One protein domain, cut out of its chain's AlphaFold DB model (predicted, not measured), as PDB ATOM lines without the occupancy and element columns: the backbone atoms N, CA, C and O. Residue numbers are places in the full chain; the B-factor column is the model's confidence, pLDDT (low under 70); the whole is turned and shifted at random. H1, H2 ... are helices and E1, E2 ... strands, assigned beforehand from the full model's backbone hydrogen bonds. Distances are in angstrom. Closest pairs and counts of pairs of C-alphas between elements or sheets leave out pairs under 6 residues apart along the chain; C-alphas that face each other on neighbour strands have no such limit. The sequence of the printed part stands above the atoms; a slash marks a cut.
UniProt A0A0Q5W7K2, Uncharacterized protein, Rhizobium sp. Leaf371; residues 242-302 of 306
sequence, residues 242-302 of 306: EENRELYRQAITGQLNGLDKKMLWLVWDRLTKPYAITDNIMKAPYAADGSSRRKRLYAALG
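This is residues 242 to 302 of the 306 residues of an uncharacterized protein of Rhizobium sp. Leaf371 (UniProt A0A0Q5W7K2). Three helices are grouped in a triangle, H2 and H3 running opposite ways and H1 slanting across both, while a small two-stranded hairpin, E1 and E2, lies at one end of the long axis, away from the helices. The printed part has 61 residues, with named elements in the order H1, H2, E1, E2, H3; the sheet, E1 - E2, is antiparallel and the class is mostly helix. The whole is compact, with a radius of gyration of the C-alphas of 11.6 A, yet elongated in outline, spanning 35 by 23 by 19 A.

E1, residues 275 to 278, and E2, residues 281 to 283, form a hairpin with an angle of 141 degrees between directions; N 283 and O 275 are 2.8 A apart and N 277 and O 281 2.9 A, within hydrogen-bond range. Both strands are apart from H1, residues 242 to 252. H2, residues 261 to 272, touches H1 with residues 267 to 271 alone, at a steep tilt of 49 degrees, opposite ways; the closest C-alphas, of Asn 244 and Leu 271, are 6.6 A apart. H3, residues 292 to 300, touches H1 at a steep tilt of 52 degrees, the same way, closest at the C-alphas of Ile 252 and Ala 300, 5.2 A apart. H2 and H3 only just touch, with 3 pairs of C-alphas within 8 A, the closest those of Thr 272 and Arg 294 at 7.1 A; their tilt is a shallow 7 degrees, opposite ways. In H1, H2 and H3 every O i to N i+4 pair is within hydrogen-bond range.

E1 is 9.0 A long and E2 6.7 A. H2 measures 16.2 A, H1 15.2 A and H3 12.3 A. H1 begins at C-alpha 242 (-32.280, 44.950, 36.040), and H3 ends at C-alpha 300 (-17.363, 35.647, 28.384).

The C-alphas farthest apart, of Gly 258 and Asn 280, are 35.5 A apart. The printed part has no cut and no long link. Mean pLDDT of the printed part is 85.7, with residue 280 under 70.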
ATOM      1  N   GLU A 242     -31.754  46.177  36.635       88.19
ATOM      2  CA  GLU A 242     -32.280  44.950  36.040       88.19
ATOM      3  C   GLU A 242     -31.798  44.782  34.594       88.19
ATOM      4  O   GLU A 242     -31.323  43.709  34.241       88.19
ATOM      5  N   GLU A 243     -31.790  45.856  33.798       90.00
ATOM      6  CA  GLU A 243     -31.223  45.876  32.443       90.00
ATOM      7  C   GLU A 243     -29.738  45.488  32.447       90.00
ATOM      8  O   GLU A 243     -29.320  44.631  31.673       90.00
ATOM      9  N   ASN A 244     -28.930  46.060  33.349       91.12
ATOM     10  CA  ASN A 244     -27.512  45.703  33.457       91.12
ATOM     11  C   ASN A 244     -27.318  44.255  33.933       91.12
ATOM     12  O   ASN A 244     -26.388  43.584  33.490       91.12
ATOM     13  N   ARG A 245     -28.171  43.764  34.845       91.56
ATOM     14  CA  ARG A 245     -28.126  42.371  35.309       91.56
ATOM     15  C   ARG A 245     -28.455  41.409  34.177       91.56
ATOM     16  O   ARG A 245     -27.764  40.402  34.041       91.56
ATOM     17  N   GLU A 246     -29.479  41.713  33.392       92.62
ATOM     18  CA  GLU A 246     -29.896  40.880  32.272       92.62
ATOM     19  C   GLU A 246     -28.858  40.905  31.150       92.62
ATOM     20  O   GLU A 246     -28.439  39.851  30.688       92.62
ATOM     21  N   LEU A 247     -28.320  42.077  30.811       92.69
ATOM     22  CA  LEU A 247     -27.236  42.196  29.835       92.69
ATOM     23  C   LEU A 247     -25.977  41.433  30.278       92.69
ATOM     24  O   LEU A 247     -25.341  40.744  29.484       92.69
ATOM     25  N   TYR A 248     -25.630  41.508  31.567       93.88
ATOM     26  CA  TYR A 248     -24.540  40.716  32.129       93.88
ATOM     27  C   TYR A 248     -24.837  39.214  32.061       93.88
ATOM     28  O   TYR A 248     -23.938  38.440  31.741       93.88
ATOM     29  N   ARG A 249     -26.081  38.792  32.342       93.75
ATOM     30  CA  ARG A 249     -26.517  37.396  32.212       93.75
ATOM     31  C   ARG A 249     -26.356  36.915  30.769       93.75
ATOM     32  O   ARG A 249     -25.713  35.893  30.576       93.75
ATOM     33  N   GLN A 250     -26.856  37.669  29.792       91.62
ATOM     34  CA  GLN A 250     -26.738  37.355  28.363       91.62
ATOM     35  C   GLN A 250     -25.279  37.202  27.925       91.62
ATOM     36  O   GLN A 250     -24.943  36.284  27.177       91.62
ATOM     37  N   ALA A 251     -24.396  38.073  28.424       89.56
ATOM     38  CA  ALA A 251     -22.969  37.980  28.149       89.56
ATOM     39  C   ALA A 251     -22.374  36.668  28.681       89.56
ATOM     40  O   ALA A 251     -21.710  35.955  27.938       89.56
ATOM     41  N   ILE A 252     -22.636  36.306  29.944       91.06
ATOM     42  CA  ILE A 252     -22.046  35.099  30.554       91.06
ATOM     43  C   ILE A 252     -22.669  33.784  30.071       91.06
ATOM     44  O   ILE A 252     -22.024  32.746  30.183       91.06
ATOM     45  N   THR A 253     -23.904  33.805  29.566       88.88
ATOM     46  CA  THR A 253     -24.574  32.627  28.989       88.88
ATOM     47  C   THR A 253     -24.259  32.437  27.505       88.88
ATOM     48  O   THR A 253     -24.751  31.486  26.903       88.88
ATOM     49  N   GLY A 254     -23.443  33.314  26.908       83.00
ATOM     50  CA  GLY A 254     -23.034  33.222  25.506       83.00
ATOM     51  C   GLY A 254     -24.108  33.656  24.503       83.00
ATOM     52  O   GLY A 254     -23.942  33.460  23.302       83.00
ATOM     53  N   GLN A 255     -25.196  34.285  24.958       86.00
ATOM     54  CA  GLN A 255     -26.259  34.793  24.077       86.00
ATOM     55  C   GLN A 255     -25.798  35.975  23.207       86.00
ATOM     56  O   GLN A 255     -26.478  36.337  22.253       86.00
ATOM     57  N   LEU A 256     -24.635  36.559  23.515       87.56
ATOM     58  CA  LEU A 256     -24.027  37.665  22.769       87.56
ATOM     59  C   LEU A 256     -22.920  37.215  21.794       87.56
ATOM     60  O   LEU A 256     -22.317  38.063  21.144       87.56
ATOM     61  N   ASN A 257     -22.664  35.906  21.651       79.94
ATOM     62  CA  ASN A 257     -21.534  35.360  20.875       79.94
ATOM     63  C   ASN A 257     -21.578  35.655  19.360       79.94
ATOM     64  O   ASN A 257     -20.592  35.414  18.671       79.94
ATOM     65  N   GLY A 258     -22.696  36.166  18.833       78.25
ATOM     66  CA  GLY A 258     -22.849  36.571  17.430       78.25
ATOM     67  C   GLY A 258     -22.699  38.074  17.170       78.25
ATOM     68  O   GLY A 258     -22.865  38.507  16.032       78.25
ATOM     69  N   LEU A 259     -22.436  38.885  18.201       87.50
ATOM     70  CA  LEU A 259     -22.224  40.322  18.036       87.50
ATOM     71  C   LEU A 259     -20.828  40.622  17.485       87.50
ATOM     72  O   LEU A 259     -19.854  39.934  17.795       87.50
ATOM     73  N   ASP A 260     -20.719  41.699  16.706       88.00
ATOM     74  CA  ASP A 260     -19.419  42.188  16.260       88.00
ATOM     75  C   ASP A 260     -18.556  42.674  17.449       88.00
ATOM     76  O   ASP A 260     -19.041  42.998  18.541       88.00
ATOM     77  N   LYS A 261     -17.237  42.753  17.239       83.12
ATOM     78  CA  LYS A 261     -16.285  43.129  18.299       83.12
ATOM     79  C   LYS A 261     -16.559  44.526  18.873       83.12
ATOM     80  O   LYS A 261     -16.299  44.763  20.052       83.12
ATOM     81  N   LYS A 262     -17.097  45.450  18.072       86.31
ATOM     82  CA  LYS A 262     -17.418  46.818  18.504       86.31
ATOM     83  C   LYS A 262     -18.597  46.818  19.477       86.31
ATOM     84  O   LYS A 262     -18.541  47.485  20.507       86.31
ATOM     85  N   MET A 263     -19.624  46.027  19.195       88.31
ATOM     86  CA  MET A 263     -20.799  45.840  20.037       88.31
ATOM     87  C   MET A 263     -20.439  45.116  21.338       88.31
ATOM     88  O   MET A 263     -20.914  45.512  22.401       88.31
ATOM     89  N   LEU A 264     -19.525  44.141  21.296       86.69
ATOM     90  CA  LEU A 264     -18.997  43.499  22.508       86.69
ATOM     91  C   LEU A 264     -18.251  44.498  23.412       86.69
ATOM     92  O   LEU A 264     -18.451  44.497  24.628       86.69
ATOM     93  N   TRP A 265     -17.458  45.410  22.837       86.00
ATOM     94  CA  TRP A 265     -16.829  46.502  23.594       86.00
ATOM     95  C   TRP A 265     -17.837  47.516  24.152       86.00
ATOM     96  O   TRP A 265     -17.645  48.016  25.259       86.00
ATOM     97  N   LEU A 266     -18.943  47.786  23.451       90.50
ATOM     98  CA  LEU A 266     -20.022  48.631  23.977       90.50
ATOM     99  C   LEU A 266     -20.720  47.986  25.181       90.50
ATOM    100  O   LEU A 266     -20.992  48.667  26.170       90.50
ATOM    101  N   VAL A 267     -20.967  46.672  25.135       89.88
ATOM    102  CA  VAL A 267     -21.501  45.910  26.277       89.88
ATOM    103  C   VAL A 267     -20.525  45.946  27.453       89.88
ATOM    104  O   VAL A 267     -20.931  46.187  28.594       89.88
ATOM    105  N   TRP A 268     -19.233  45.758  27.180       90.38
ATOM    106  CA  TRP A 268     -18.181  45.876  28.184       90.38
ATOM    107  C   TRP A 268     -18.186  47.251  28.854       90.38
ATOM    108  O   TRP A 268     -18.267  47.338  30.081       90.38
ATOM    109  N   ASP A 269     -18.159  48.328  28.074       90.19
ATOM    110  CA  ASP A 269     -18.143  49.695  28.590       90.19
ATOM    111  C   ASP A 269     -19.408  50.016  29.386       90.19
ATOM    112  O   ASP A 269     -19.323  50.569  30.484       90.19
ATOM    113  N   ARG A 270     -20.578  49.589  28.894       90.25
ATOM    114  CA  ARG A 270     -21.861  49.765  29.586       90.25
ATOM    115  C   ARG A 270     -21.863  49.141  30.981       90.25
ATOM    116  O   ARG A 270     -22.476  49.694  31.895       90.25
ATOM    117  N   LEU A 271     -21.208  47.993  31.152       90.94
ATOM    118  CA  LEU A 271     -21.189  47.257  32.415       90.94
ATOM    119  C   LEU A 271     -20.013  47.644  33.323       90.94
ATOM    120  O   LEU A 271     -20.119  47.466  34.540       90.94
ATOM    121  N   THR A 272     -18.914  48.170  32.779       89.25
ATOM    122  CA  THR A 272     -17.666  48.411  33.527       89.25
ATOM    123  C   THR A 272     -17.349  49.880  33.790       89.25
ATOM    124  O   THR A 272     -16.612  50.160  34.739       89.25
ATOM    125  N   LYS A 273     -17.930  50.822  33.033       88.31
ATOM    126  CA  LYS A 273     -17.728  52.265  33.227       88.31
ATOM    127  C   LYS A 273     -18.916  52.915  33.951       88.31
ATOM    128  O   LYS A 273     -20.063  52.509  33.751       88.31
ATOM    129  N   PRO A 274     -18.676  53.933  34.798       86.44
ATOM    130  CA  PRO A 274     -19.750  54.779  35.305       86.44
ATOM    131  C   PRO A 274     -20.420  55.544  34.155       86.44
ATOM    132  O   PRO A 274     -19.730  56.024  33.258       86.44
ATOM    133  N   TYR A 275     -21.739  55.724  34.204       81.44
ATOM    134  CA  TYR A 275     -22.461  56.556  33.232       81.44
ATOM    135  C   TYR A 275     -23.578  57.367  33.887       81.44
ATOM    136  O   TYR A 275     -24.123  56.979  34.923       81.44
ATOM    137  N   ALA A 276     -23.924  58.495  33.272       79.94
ATOM    138  CA  ALA A 276     -24.996  59.366  33.734       79.94
ATOM    139  C   ALA A 276     -26.369  58.735  33.447       79.94
ATOM    140  O   ALA A 276     -26.651  58.323  32.324       79.94
ATOM    141  N   ILE A 277     -27.230  58.644  34.466       78.69
ATOM    142  CA  ILE A 277     -28.665  58.345  34.285       78.69
ATOM    143  C   ILE A 277     -29.430  59.648  34.016       78.69
ATOM    144  O   ILE A 277     -30.415  59.652  33.282       78.69
ATOM    145  N   THR A 278     -28.977  60.742  34.628       73.75
ATOM    146  CA  THR A 278     -29.412  62.123  34.390       73.75
ATOM    147  C   THR A 278     -28.198  63.044  34.526       73.75
ATOM    148  O   THR A 278     -27.187  62.622  35.091       73.75
ATOM    149  N   ASP A 279     -28.314  64.303  34.099       70.06
ATOM    150  CA  ASP A 279     -27.219  65.296  34.091       70.06
ATOM    151  C   ASP A 279     -26.493  65.455  35.440       70.06
ATOM    152  O   ASP A 279     -25.316  65.790  35.486       70.06
ATOM    153  N   ASN A 280     -27.174  65.144  36.548       69.69
ATOM    154  CA  ASN A 280     -26.657  65.295  37.909       69.69
ATOM    155  C   ASN A 280     -26.445  63.963  38.659       69.69
ATOM    156  O   ASN A 280     -26.142  63.976  39.854       69.69
ATOM    157  N   ILE A 281     -26.673  62.800  38.028       70.31
ATOM    158  CA  ILE A 281     -26.629  61.493  38.713       70.31
ATOM    159  C   ILE A 281     -25.874  60.454  37.886       70.31
ATOM    160  O   ILE A 281     -26.368  59.947  36.878       70.31
ATOM    161  N   MET A 282     -24.719  60.042  38.410       78.56
ATOM    162  CA  MET A 282     -23.908  58.947  37.880       78.56
ATOM    163  C   MET A 282     -24.300  57.605  38.504       78.56
ATOM    164  O   MET A 282     -24.494  57.485  39.719       78.56
ATOM    165  N   LYS A 283     -24.375  56.564  37.679       81.44
ATOM    166  CA  LYS A 283     -24.516  55.174  38.108       81.44
ATOM    167  C   LYS A 283     -23.135  54.540  38.214       81.44
ATOM    168  O   LYS A 283     -22.330  54.638  37.295       81.44
ATOM    169  N   ALA A 284     -22.874  53.884  39.342       83.00
ATOM    170  CA  ALA A 284     -21.667  53.088  39.519       83.00
ATOM    171  C   ALA A 284     -21.660  51.884  38.554       83.00
ATOM    172  O   ALA A 284     -22.732  51.354  38.246       83.00
ATOM    173  N   PRO A 285     -20.478  51.426  38.110       88.06
ATOM    174  CA  PRO A 285     -20.365  50.300  37.195       88.06
ATOM    175  C   PRO A 285     -20.883  49.002  37.820       88.06
ATOM    176  O   PRO A 285     -20.655  48.717  38.998       88.06
ATOM    177  N   TYR A 286     -21.563  48.193  37.010       87.81
ATOM    178  CA  TYR A 286     -22.141  46.915  37.430       87.81
ATOM    179  C   TYR A 286     -21.066  45.835  37.670       87.81
ATOM    180  O   TYR A 286     -21.168  45.020  38.595       87.81
ATOM    181  N   ALA A 287     -20.009  45.866  36.857       87.12
ATOM    182  CA  ALA A 287     -18.810  45.042  36.932       87.12
ATOM    183  C   ALA A 287     -17.577  45.935  37.175       87.12
ATOM    184  O   ALA A 287     -16.749  46.155  36.291       87.12
ATOM    185  N   ALA A 288     -17.470  46.476  38.391       87.25
ATOM    186  CA  ALA A 288     -16.392  47.382  38.794       87.25
ATOM    187  C   ALA A 288     -14.987  46.760  38.672       87.25
ATOM    188  O   ALA A 288     -14.826  45.532  38.698       87.25
ATOM    189  N   ASP A 289     -13.968  47.618  38.579       79.69
ATOM    190  CA  ASP A 289     -12.557  47.222  38.606       79.69
ATOM    191  C   ASP A 289     -12.225  46.317  39.801       79.69
ATOM    192  O   ASP A 289     -12.700  46.523  40.918       79.69
ATOM    193  N   GLY A 290     -11.463  45.252  39.538       76.44
ATOM    194  CA  GLY A 290     -11.096  44.238  40.535       76.44
ATOM    195  C   GLY A 290     -12.222  43.285  40.967       76.44
ATOM    196  O   GLY A 290     -11.980  42.385  41.771       76.44
ATOM    197  N   SER A 291     -13.452  43.428  40.457       84.06
ATOM    198  CA  SER A 291     -14.551  42.521  40.810       84.06
ATOM    199  C   SER A 291     -14.471  41.175  40.076       84.06
ATOM    200  O   SER A 291     -14.085  41.092  38.907       84.06
ATOM    201  N   SER A 292     -14.939  40.105  40.728       85.50
ATOM    202  CA  SER A 292     -15.081  38.784  40.095       85.50
ATOM    203  C   SER A 292     -16.013  38.811  38.877       85.50
ATOM    204  O   SER A 292     -15.785  38.079  37.914       85.50
ATOM    205  N   ARG A 293     -17.021  39.698  38.882       87.81
ATOM    206  CA  ARG A 293     -17.917  39.936  37.741       87.81
ATOM    207  C   ARG A 293     -17.167  40.461  36.524       87.81
ATOM    208  O   ARG A 293     -17.399  39.974  35.426       87.81
ATOM    209  N   ARG A 294     -16.236  41.399  36.710       87.50
ATOM    210  CA  ARG A 294     -15.445  41.962  35.608       87.50
ATOM    211  C   ARG A 294     -14.576  40.909  34.930       87.50
ATOM    212  O   ARG A 294     -14.577  40.822  33.708       87.50
ATOM    213  N   LYS A 295     -13.906  40.054  35.714       85.81
ATOM    214  CA  LYS A 295     -13.106  38.941  35.174       85.81
ATOM    215  C   LYS A 295     -13.966  37.962  34.364       85.81
ATOM    216  O   LYS A 295     -13.575  37.570  33.271       85.81
ATOM    217  N   ARG A 296     -15.142  37.592  34.886       88.06
ATOM    218  CA  ARG A 296     -16.084  36.696  34.192       88.06
ATOM    219  C   ARG A 296     -16.630  37.317  32.909       88.06
ATOM    220  O   ARG A 296     -16.682  36.631  31.901       88.06
ATOM    221  N   LEU A 297     -16.986  38.601  32.942       90.19
ATOM    222  CA  LEU A 297     -17.470  39.328  31.771       90.19
ATOM    223  C   LEU A 297     -16.416  39.379  30.660       90.19
ATOM    224  O   LEU A 297     -16.747  39.164  29.503       90.19
ATOM    225  N   TYR A 298     -15.153  39.624  31.014       86.06
ATOM    226  CA  TYR A 298     -14.064  39.732  30.042       86.06
ATOM    227  C   TYR A 298     -13.847  38.410  29.307       86.06
ATOM    228  O   TYR A 298     -13.775  38.379  28.083       86.06
ATOM    229  N   ALA A 299     -13.811  37.313  30.072       86.44
ATOM    230  CA  ALA A 299     -13.707  35.968  29.524       86.44
ATOM    231  C   ALA A 299     -14.920  35.615  28.649       86.44
ATOM    232  O   ALA A 299     -14.750  35.065  27.567       86.44
ATOM    233  N   ALA A 300     -16.129  35.964  29.096       86.75
ATOM    234  CA  ALA A 300     -17.363  35.647  28.384       86.75
ATOM    235  C   ALA A 300     -17.513  36.403  27.054       86.75
ATOM    236  O   ALA A 300     -18.002  35.838  26.087       86.75
ATOM    237  N   LEU A 301     -17.062  37.660  26.989       86.69
ATOM    238  CA  LEU A 301     -17.121  38.463  25.764       86.69
ATOM    239  C   LEU A 301     -15.970  38.169  24.785       86.69
ATOM    240  O   LEU A 301     -15.926  38.774  23.717       86.69
ATOM    241  N   GLY A 302     -15.017  37.297  25.138       80.62
ATOM    242  CA  GLY A 302     -13.906  36.923  24.253       80.62
ATOM    243  C   GLY A 302     -13.034  38.103  23.811       80.62
ATOM    244  O   GLY A 302     -12.423  38.064  22.745       80.62
TER     245      GLY A 302